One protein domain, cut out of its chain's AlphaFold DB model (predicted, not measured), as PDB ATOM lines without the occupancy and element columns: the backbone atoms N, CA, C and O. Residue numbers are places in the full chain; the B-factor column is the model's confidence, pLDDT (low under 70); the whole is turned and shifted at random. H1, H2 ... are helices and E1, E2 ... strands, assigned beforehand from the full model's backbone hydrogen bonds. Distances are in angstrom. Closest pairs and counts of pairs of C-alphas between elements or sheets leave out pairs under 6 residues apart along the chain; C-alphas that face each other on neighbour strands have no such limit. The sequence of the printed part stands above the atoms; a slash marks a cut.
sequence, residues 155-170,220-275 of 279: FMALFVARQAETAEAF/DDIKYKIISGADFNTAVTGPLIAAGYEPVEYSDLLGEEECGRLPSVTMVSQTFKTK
ATOM      1  N   PHE A 155      37.435 -47.957  35.473       76.56
ATOM      2  CA  PHE A 155      38.855 -48.001  35.152       76.56
ATOM      3  C   PHE A 155      39.064 -48.093  33.649       76.56
ATOM      4  O   PHE A 155      38.254 -48.642  32.911       76.56
ATOM      5  N   MET A 156      40.207 -47.590  33.201       76.31
ATOM      6  CA  MET A 156      40.602 -47.610  31.803       76.31
ATOM      7  C   MET A 156      42.044 -48.094  31.710       76.31
ATOM      8  O   MET A 156      42.924 -47.613  32.427       76.31
ATOM      9  N   ALA A 157      42.298 -49.021  30.791       72.94
ATOM     10  CA  ALA A 157      43.640 -49.457  30.437       72.94
ATOM     11  C   ALA A 157      43.868 -49.244  28.937       72.94
ATOM     12  O   ALA A 157      43.141 -49.783  28.107       72.94
ATOM     13  N   LEU A 158      44.905 -48.482  28.581       75.25
ATOM     14  CA  LEU A 158      45.369 -48.357  27.201       75.25
ATOM     15  C   LEU A 158      46.726 -49.039  27.066       75.25
ATOM     16  O   LEU A 158      47.713 -48.605  27.659       75.25
ATOM     17  N   PHE A 159      46.784 -50.086  26.248       75.44
ATOM     18  CA  PHE A 159      48.025 -50.782  25.943       75.44
ATOM     19  C   PHE A 159      48.479 -50.500  24.518       75.44
ATOM     20  O   PHE A 159      47.757 -50.751  23.554       75.44
ATOM     21  N   VAL A 160      49.708 -50.003  24.392       74.50
ATOM     22  CA  VAL A 160      50.341 -49.709  23.107       74.50
ATOM     23  C   VAL A 160      51.663 -50.459  23.043       74.50
ATOM     24  O   VAL A 160      52.652 -50.060  23.659       74.50
ATOM     25  N   ALA A 161      51.689 -51.551  22.280       74.12
ATOM     26  CA  ALA A 161      52.916 -52.272  21.976       74.12
ATOM     27  C   ALA A 161      53.518 -51.781  20.658       74.12
ATOM     28  O   ALA A 161      52.818 -51.570  19.663       74.12
ATOM     29  N   ARG A 162      54.847 -51.657  20.635       75.94
ATOM     30  CA  ARG A 162      55.612 -51.364  19.423       75.94
ATOM     31  C   ARG A 162      56.593 -52.492  19.121       75.94
ATOM     32  O   ARG A 162      57.236 -53.013  20.028       75.94
ATOM     33  N   GLN A 163      56.742 -52.835  17.850       74.69
ATOM     34  CA  GLN A 163      57.724 -53.798  17.359       74.69
ATOM     35  C   GLN A 163      58.699 -53.092  16.426       74.69
ATOM     36  O   GLN A 163      58.276 -52.314  15.572       74.69
ATOM     37  N   ALA A 164      59.995 -53.365  16.584       77.75
ATOM     38  CA  ALA A 164      61.007 -52.904  15.643       77.75
ATOM     39  C   ALA A 164      60.739 -53.547  14.274       77.75
ATOM     40  O   ALA A 164      60.791 -54.767  14.127       77.75
ATOM     41  N   GLU A 165      60.389 -52.720  13.299       76.81
ATOM     42  CA  GLU A 165      60.108 -53.122  11.925       76.81
ATOM     43  C   GLU A 165      61.400 -53.170  11.106       76.81
ATOM     44  O   GLU A 165      61.637 -54.131  10.378       76.81
ATOM     45  N   THR A 166      62.277 -52.178  11.283       73.62
ATOM     46  CA  THR A 166      63.614 -52.152  10.675       73.62
ATOM     47  C   THR A 166      64.624 -51.562  11.649       73.62
ATOM     48  O   THR A 166      64.323 -50.557  12.290       73.62
ATOM     49  N   ALA A 167      65.826 -52.137  11.713       75.25
ATOM     50  CA  ALA A 167      66.958 -51.584  12.452       75.25
ATOM     51  C   ALA A 167      68.150 -51.397  11.506       75.25
ATOM     52  O   ALA A 167      68.690 -52.372  10.977       75.25
ATOM     53  N   GLU A 168      68.555 -50.149  11.283       75.69
ATOM     54  CA  GLU A 168      69.759 -49.813  10.530       75.69
ATOM     55  C   GLU A 168      70.917 -49.568  11.505       75.69
ATOM     56  O   GLU A 168      70.935 -48.590  12.258       75.69
ATOM     57  N   ALA A 169      71.888 -50.482  11.504       73.19
ATOM     58  CA  ALA A 169      73.074 -50.392  12.347       73.19
ATOM     59  C   ALA A 169      74.208 -49.674  11.607       73.19
ATOM     60  O   ALA A 169      74.746 -50.172  10.611       73.19
ATOM     61  N   PHE A 170      74.625 -48.517  12.120       75.69
ATOM     62  CA  PHE A 170      75.723 -47.762  11.523       75.69
ATOM     63  C   PHE A 170      77.082 -48.330  11.951       75.69
ATOM     64  O   PHE A 170      77.359 -48.541  13.136       75.69
ATOM     65  N   ASP A 220      71.947 -46.414  16.295       73.81
ATOM     66  CA  ASP A 220      71.162 -47.196  15.342       73.81
ATOM     67  C   ASP A 220      69.829 -46.472  15.051       73.81
ATOM     68  O   ASP A 220      69.263 -45.830  15.946       73.81
ATOM     69  N   ASP A 221      69.355 -46.542  13.804       74.00
ATOM     70  CA  ASP A 221      68.046 -46.006  13.405       74.00
ATOM     71  C   ASP A 221      67.016 -47.140  13.411       74.00
ATOM     72  O   ASP A 221      67.157 -48.125  12.683       74.00
ATOM     73  N   ILE A 222      66.009 -47.034  14.280       75.31
ATOM     74  CA  ILE A 222      65.009 -48.082  14.498       75.31
ATOM     75  C   ILE A 222      63.633 -47.526  14.147       75.31
ATOM     76  O   ILE A 222      63.134 -46.615  14.806       75.31
ATOM     77  N   LYS A 223      62.986 -48.120  13.142       76.44
ATOM     78  CA  LYS A 223      61.583 -47.835  12.816       76.44
ATOM     79  C   LYS A 223      60.692 -48.808  13.564       76.44
ATOM     80  O   LYS A 223      60.933 -50.014  13.536       76.44
ATOM     81  N   TYR A 224      59.654 -48.290  14.207       76.88
ATOM     82  CA  TYR A 224      58.710 -49.086  14.980       76.88
ATOM     83  C   TYR A 224      57.333 -49.124  14.314       76.88
ATOM     84  O   TYR A 224      56.774 -48.080  13.967       76.88
ATOM     85  N   LYS A 225      56.742 -50.319  14.228       76.94
ATOM     86  CA  LYS A 225      55.316 -50.506  13.927       76.94
ATOM     87  C   LYS A 225      54.529 -50.777  15.207       76.94
ATOM     88  O   LYS A 225      55.079 -51.286  16.180       76.94
ATOM     89  N   ILE A 226      53.241 -50.443  15.207       74.00
ATOM     90  CA  ILE A 226      52.339 -50.689  16.342       74.00
ATOM     91  C   ILE A 226      51.659 -52.042  16.149       74.00
ATOM     92  O   ILE A 226      51.228 -52.353  15.039       74.00
ATOM     93  N   ILE A 227      51.581 -52.833  17.217       68.75
ATOM     94  CA  ILE A 227      50.837 -54.099  17.255       68.75
ATOM     95  C   ILE A 227      49.568 -53.878  18.082       68.75
ATOM     96  O   ILE A 227      49.610 -53.153  19.078       68.75
ATOM     97  N   SER A 228      48.443 -54.469  17.663       65.19
ATOM     98  CA  SER A 228      47.190 -54.359  18.414       65.19
ATOM     99  C   SER A 228      47.307 -55.041  19.782       65.19
ATOM    100  O   SER A 228      47.916 -56.097  19.930       65.19
ATOM    101  N   GLY A 229      46.729 -54.400  20.798       64.56
ATOM    102  CA  GLY A 229      46.732 -54.852  22.189       64.56
ATOM    103  C   GLY A 229      45.468 -55.595  22.614       64.56
ATOM    104  O   GLY A 229      45.204 -55.663  23.809       64.56
ATOM    105  N   ALA A 230      44.658 -56.090  21.673       65.62
ATOM    106  CA  ALA A 230      43.344 -56.667  21.972       65.62
ATOM    107  C   ALA A 230      43.433 -57.801  23.012       65.62
ATOM    108  O   ALA A 230      42.707 -57.787  24.003       65.62
ATOM    109  N   ASP A 231      44.416 -58.693  22.861       63.25
ATOM    110  CA  ASP A 231      44.650 -59.803  23.794       63.25
ATOM    111  C   ASP A 231      45.104 -59.327  25.186       63.25
ATOM    112  O   ASP A 231      44.769 -59.938  26.203       63.25
ATOM    113  N   PHE A 232      45.833 -58.206  25.258       66.88
ATOM    114  CA  PHE A 232      46.224 -57.596  26.530       66.88
ATOM    115  C   PHE A 232      45.008 -57.025  27.259       66.88
ATOM    116  O   PHE A 232      44.882 -57.206  28.470       66.88
ATOM    117  N   ASN A 233      44.096 -56.373  26.530       67.19
ATOM    118  CA  ASN A 233      42.896 -55.801  27.132       67.19
ATOM    119  C   ASN A 233      42.048 -56.893  27.795       67.19
ATOM    120  O   ASN A 233      41.660 -56.750  28.951       67.19
ATOM    121  N   THR A 234      41.846 -58.038  27.140       66.94
ATOM    122  CA  THR A 234      41.131 -59.179  27.740       66.94
ATOM    123  C   THR A 234      41.863 -59.765  28.955       66.94
ATOM    124  O   THR A 234      41.231 -60.066  29.968       66.94
ATOM    125  N   ALA A 235      43.194 -59.893  28.897       68.94
ATOM    126  CA  ALA A 235      43.990 -60.438  30.001       68.94
ATOM    127  C   ALA A 235      44.006 -59.537  31.251       68.94
ATOM    128  O   ALA A 235      44.116 -60.041  32.369       68.94
ATOM    129  N   VAL A 236      43.894 -58.219  31.071       71.75
ATOM    130  CA  VAL A 236      43.900 -57.236  32.166       71.75
ATOM    131  C   VAL A 236      42.499 -56.950  32.694       71.75
ATOM    132  O   VAL A 236      42.315 -56.832  33.905       71.75
ATOM    133  N   THR A 237      41.496 -56.879  31.819       75.00
ATOM    134  CA  THR A 237      40.120 -56.568  32.235       75.00
ATOM    135  C   THR A 237      39.487 -57.704  33.028       75.00
ATOM    136  O   THR A 237      38.815 -57.427  34.012       75.00
ATOM    137  N   GLY A 238      39.756 -58.973  32.699       72.44
ATOM    138  CA  GLY A 238      39.184 -60.124  33.414       72.44
ATOM    139  C   GLY A 238      39.422 -60.110  34.938       72.44
ATOM    140  O   GLY A 238      38.454 -60.165  35.699       72.44
ATOM    141  N   PRO A 239      40.677 -60.000  35.415       73.12
ATOM    142  CA  PRO A 239      40.975 -59.886  36.845       73.12
ATOM    143  C   PRO A 239      40.398 -58.632  37.516       73.12
ATOM    144  O   PRO A 239      40.064 -58.676  38.699       73.12
ATOM    145  N   LEU A 240      40.276 -57.520  36.786       73.31
ATOM    146  CA  LEU A 240      39.775 -56.250  37.321       73.31
ATOM    147  C   LEU A 240      38.243 -56.217  37.410       73.31
ATOM    148  O   LEU A 240      37.714 -55.780  38.426       73.31
ATOM    149  N   ILE A 241      37.542 -56.785  36.424       74.75
ATOM    150  CA  ILE A 241      36.103 -57.079  36.507       74.75
ATOM    151  C   ILE A 241      35.845 -58.011  37.684       74.75
ATOM    152  O   ILE A 241      34.940 -57.767  38.481       74.75
ATOM    153  N   ALA A 242      36.672 -59.055  37.834       66.44
ATOM    154  CA  ALA A 242      36.579 -59.924  38.992       66.44
ATOM    155  C   ALA A 242      36.719 -59.106  40.280       66.44
ATOM    156  O   ALA A 242      35.909 -59.322  41.161       66.44
ATOM    157  N   ALA A 243      37.646 -58.138  40.350       68.56
ATOM    158  CA  ALA A 243      37.850 -57.168  41.442       68.56
ATOM    159  C   ALA A 243      36.757 -56.102  41.632       68.56
ATOM    160  O   ALA A 243      36.870 -55.308  42.565       68.56
ATOM    161  N   GLY A 244      35.684 -56.126  40.839       69.31
ATOM    162  CA  GLY A 244      34.561 -55.195  40.960       69.31
ATOM    163  C   GLY A 244      34.798 -53.840  40.288       69.31
ATOM    164  O   GLY A 244      34.082 -52.882  40.566       69.31
ATOM    165  N   TYR A 245      35.799 -53.747  39.415       77.62
ATOM    166  CA  TYR A 245      36.003 -52.571  38.583       77.62
ATOM    167  C   TYR A 245      35.270 -52.707  37.247       77.62
ATOM    168  O   TYR A 245      35.154 -53.802  36.694       77.62
ATOM    169  N   GLU A 246      34.834 -51.580  36.697       79.94
ATOM    170  CA  GLU A 246      34.106 -51.530  35.429       79.94
ATOM    171  C   GLU A 246      35.020 -50.981  34.325       79.94
ATOM    172  O   GLU A 246      35.422 -49.815  34.397       79.94
ATOM    173  N   PRO A 247      35.425 -51.811  33.340       79.88
ATOM    174  CA  PRO A 247      36.309 -51.356  32.281       79.88
ATOM    175  C   PRO A 247      35.556 -50.423  31.344       79.88
ATOM    176  O   PRO A 247      34.508 -50.784  30.814       79.88
ATOM    177  N   VAL A 248      36.146 -49.264  31.088       80.62
ATOM    178  CA  VAL A 248      35.710 -48.326  30.055       80.62
ATOM    179  C   VAL A 248      36.757 -48.317  28.951       80.62
ATOM    180  O   VAL A 248      37.967 -48.316  29.223       80.62
ATOM    181  N   GLU A 249      36.317 -48.337  27.694       78.56
ATOM    182  CA  GLU A 249      37.249 -48.224  26.582       78.56
ATOM    183  C   GLU A 249      37.848 -46.817  26.531       78.56
ATOM    184  O   GLU A 249      37.185 -45.810  26.769       78.56
ATOM    185  N   TYR A 250      39.130 -46.731  26.173       77.81
ATOM    186  CA  TYR A 250      39.818 -45.445  26.046       77.81
ATOM    187  C   TYR A 250      39.111 -44.503  25.055       77.81
ATOM    188  O   TYR A 250      39.153 -43.288  25.225       77.81
ATOM    189  N   SER A 251      38.479 -45.051  24.011       76.62
ATOM    190  CA  SER A 251      37.696 -44.289  23.034       76.62
ATOM    191  C   SER A 251      36.482 -43.604  23.640       76.62
ATOM    192  O   SER A 251      36.150 -42.508  23.198       76.62
ATOM    193  N   ASP A 252      35.861 -44.215  24.642       76.50
ATOM    194  CA  ASP A 252      34.605 -43.736  25.224       76.50
ATOM    195  C   ASP A 252      34.849 -42.549  26.160       76.50
ATOM    196  O   ASP A 252      33.968 -41.732  26.382       76.50
ATOM    197  N   LEU A 253      36.087 -42.400  26.637       74.31
ATOM    198  CA  LEU A 253      36.525 -41.267  27.446       74.31
ATOM    199  C   LEU A 253      37.010 -40.081  26.593       74.31
ATOM    200  O   LEU A 253      37.321 -39.012  27.124       74.31
ATOM    201  N   LEU A 254      37.093 -40.233  25.263       71.31
ATOM    202  CA  LEU A 254      37.491 -39.154  24.355       71.31
ATOM    203  C   LEU A 254      36.379 -38.105  24.244       71.31
ATOM    204  O   LEU A 254      35.547 -38.154  23.343       71.31
ATOM    205  N   GLY A 255      36.422 -37.108  25.121       65.00
ATOM    206  CA  GLY A 255      35.448 -36.012  25.142       65.00
ATOM    207  C   GLY A 255      34.753 -35.835  26.485       65.00
ATOM    208  O   GLY A 255      34.084 -34.825  26.666       65.00
ATOM    209  N   GLU A 256      34.968 -36.755  27.425       68.81
ATOM    210  CA  GLU A 256      34.521 -36.612  28.809       68.81
ATOM    211  C   GLU A 256      35.345 -35.516  29.506       68.81
ATOM    212  O   GLU A 256      36.556 -35.655  29.708       68.81
ATOM    213  N   GLU A 257      34.705 -34.397  29.863       62.16
ATOM    214  CA  GLU A 257      35.376 -33.254  30.509       62.16
ATOM    215  C   GLU A 257      35.975 -33.629  31.874       62.16
ATOM    216  O   GLU A 257      37.012 -33.092  32.272       62.16
ATOM    217  N   GLU A 258      35.369 -34.608  32.551       65.38
ATOM    218  CA  GLU A 258      35.769 -35.116  33.868       65.38
ATOM    219  C   GLU A 258      37.158 -35.774  33.862       65.38
ATOM    220  O   GLU A 258      37.859 -35.759  34.875       65.38
ATOM    221  N   CYS A 259      37.600 -36.295  32.713       64.12
ATOM    222  CA  CYS A 259      38.904 -36.947  32.553       64.12
ATOM    223  C   CYS A 259      39.997 -36.006  32.016       64.12
ATOM    224  O   CYS A 259      41.140 -36.426  31.795       64.12
ATOM    225  N   GLY A 260      39.671 -34.727  31.804       63.59
ATOM    226  CA  GLY A 260      40.527 -33.798  31.077       63.59
ATOM    227  C   GLY A 260      40.609 -34.134  29.584       63.59
ATOM    228  O   GLY A 260      40.144 -35.164  29.109       63.59
ATOM    229  N   ARG A 261      41.201 -33.233  28.792       70.06
ATOM    230  CA  ARG A 261      41.272 -33.393  27.333       70.06
ATOM    231  C   ARG A 261      42.245 -34.517  26.955       70.06
ATOM    232  O   ARG A 261      43.430 -34.268  26.731       70.06
ATOM    233  N   LEU A 262      41.740 -35.748  26.896       76.06
ATOM    234  CA  LEU A 262      42.529 -36.929  26.566       76.06
ATOM    235  C   LEU A 262      43.016 -36.880  25.104       76.06
ATOM    236  O   LEU A 262      42.267 -36.501  24.199       76.06
ATOM    237  N   PRO A 263      44.280 -37.253  24.836       77.81
ATOM    238  CA  PRO A 263      44.793 -37.335  23.475       77.81
ATOM    239  C   PRO A 263      44.117 -38.481  22.717       77.81
ATOM    240  O   PRO A 263      43.842 -39.535  23.283       77.81
ATOM    241  N   SER A 264      43.891 -38.330  21.412       78.88
ATOM    242  CA  SER A 264      43.322 -39.425  20.617       78.88
ATOM    243  C   SER A 264      44.242 -40.653  20.605       78.88
ATOM    244  O   SER A 264      45.469 -40.525  20.659       78.88
ATOM    245  N   VAL A 265      43.667 -41.852  20.451       75.44
ATOM    246  CA  VAL A 265      44.429 -43.114  20.323       75.44
ATOM    247  C   VAL A 265      45.500 -43.012  19.230       75.44
ATOM    248  O   VAL A 265      46.620 -43.507  19.385       75.44
ATOM    249  N   THR A 266      45.193 -42.308  18.138       74.75
ATOM    250  CA  THR A 266      46.127 -42.037  17.039       74.75
ATOM    251  C   THR A 266      47.301 -41.167  17.483       74.75
ATOM    252  O   THR A 266      48.441 -41.477  17.136       74.75
ATOM    253  N   MET A 267      47.059 -40.113  18.270       78.19
ATOM    254  CA  MET A 267      48.114 -39.245  18.806       78.19
ATOM    255  C   MET A 267      49.028 -40.008  19.774       78.19
ATOM    256  O   MET A 267      50.256 -39.903  19.682       78.19
ATOM    257  N   VAL A 268      48.446 -40.821  20.663       78.38
ATOM    258  CA  VAL A 268      49.215 -41.679  21.574       78.38
ATOM    259  C   VAL A 268      50.067 -42.657  20.760       78.38
ATOM    260  O   VAL A 268      51.286 -42.696  20.908       78.38
ATOM    261  N   SER A 269      49.468 -43.354  19.795       75.62
ATOM    262  CA  SER A 269      50.177 -44.309  18.933       75.62
ATOM    263  C   SER A 269      51.322 -43.664  18.138       75.62
ATOM    264  O   SER A 269      52.411 -44.227  18.045       75.62
ATOM    265  N   GLN A 270      51.111 -42.466  17.583       75.12
ATOM    266  CA  GLN A 270      52.136 -41.690  16.867       75.12
ATOM    267  C   GLN A 270      53.313 -41.307  17.776       75.12
ATOM    268  O   GLN A 270      54.477 -41.417  17.382       75.12
ATOM    269  N   THR A 271      53.026 -40.914  19.016       77.12
ATOM    270  CA  THR A 271      54.056 -40.567  20.006       77.12
ATOM    271  C   THR A 271      54.930 -41.778  20.344       77.12
ATOM    272  O   THR A 271      56.157 -41.676  20.388       77.12
ATOM    273  N   PHE A 272      54.315 -42.952  20.504       73.88
ATOM    274  CA  PHE A 272      55.023 -44.202  20.809       73.88
ATOM    275  C   PHE A 272      55.845 -44.741  19.625       73.88
ATOM    276  O   PHE A 272      56.859 -45.415  19.839       73.88
ATOM    277  N   LYS A 273      55.451 -44.425  18.383       71.44
ATOM    278  CA  LYS A 273      56.237 -44.741  17.176       71.44
ATOM    279  C   LYS A 273      57.529 -43.927  17.068       71.44
ATOM    280  O   LYS A 273      58.504 -44.432  16.525       71.44
ATOM    281  N   THR A 274      57.530 -42.678  17.535       69.44
ATOM    282  CA  THR A 274      58.575 -41.689  17.201       69.44
ATOM    283  C   THR A 274      59.590 -41.436  18.316       69.44
ATOM    284  O   THR A 274      60.723 -41.049  18.028       69.44
ATOM    285  N   LYS A 275      59.240 -41.664  19.588       66.69
ATOM    286  CA  LYS A 275      60.170 -41.456  20.711       66.69
ATOM    287  C   LYS A 275      61.112 -42.646  20.913       66.69
ATOM    288  O   LYS A 275      60.671 -43.738  21.259       66.69
TER     289      LYS A 275
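Overview. This is residues 155 to 170 and 220 to 275 of the 279 residues of an uncharacterized protein of Dehalococcoidia bacterium (UniProt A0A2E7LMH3). A long two-stranded ribbon, E1 beside E2, has H2 packed along it through residues 269 to 274, while H1 follows beyond one end of E2, and residues 243 to 264 loop back from H1 to H2. The 72 printed residues hold, in order, E1, E2, H1 and H2, with E1 and E2 antiparallel; the class is mixed. The whole is loose and flat, radius of gyration of the C-alphas 15.4 A, spanning 51 by 28 by 13 A.

Arrangement. E1, residues 161 to 168, bends by 50 degrees at residue 165. E2, residues 221 to 227, is its antiparallel neighbour at 151 degrees, with N 163 and O 225 2.8 A apart, within hydrogen-bond range. H1, residues 230 to 242, is apart from E1. H2, residues 265 to 274, is apart from H1; its closest C-alphas to E2 are Lys 273 and Tyr 224, 5.5 A. In H2 every O i to N i+4 pair is within hydrogen-bond range, in H1 7 of 9.

Along the chain. E1, 20.5 A long, begins at C-alpha 161 (52.916, -52.272, 21.976). E2 measures 19.4 A, H1 18.6 A. H2, 14.6 A, ends at C-alpha 274 (58.575, -41.689, 17.201).

Size, cuts and confidence. Residues 171 to 219 are not printed; C-alphas 170 and 220 are 6.0 A apart. H1 to H2 is a long link. Twenty residues are under pLDDT 70, among them 227 to 235.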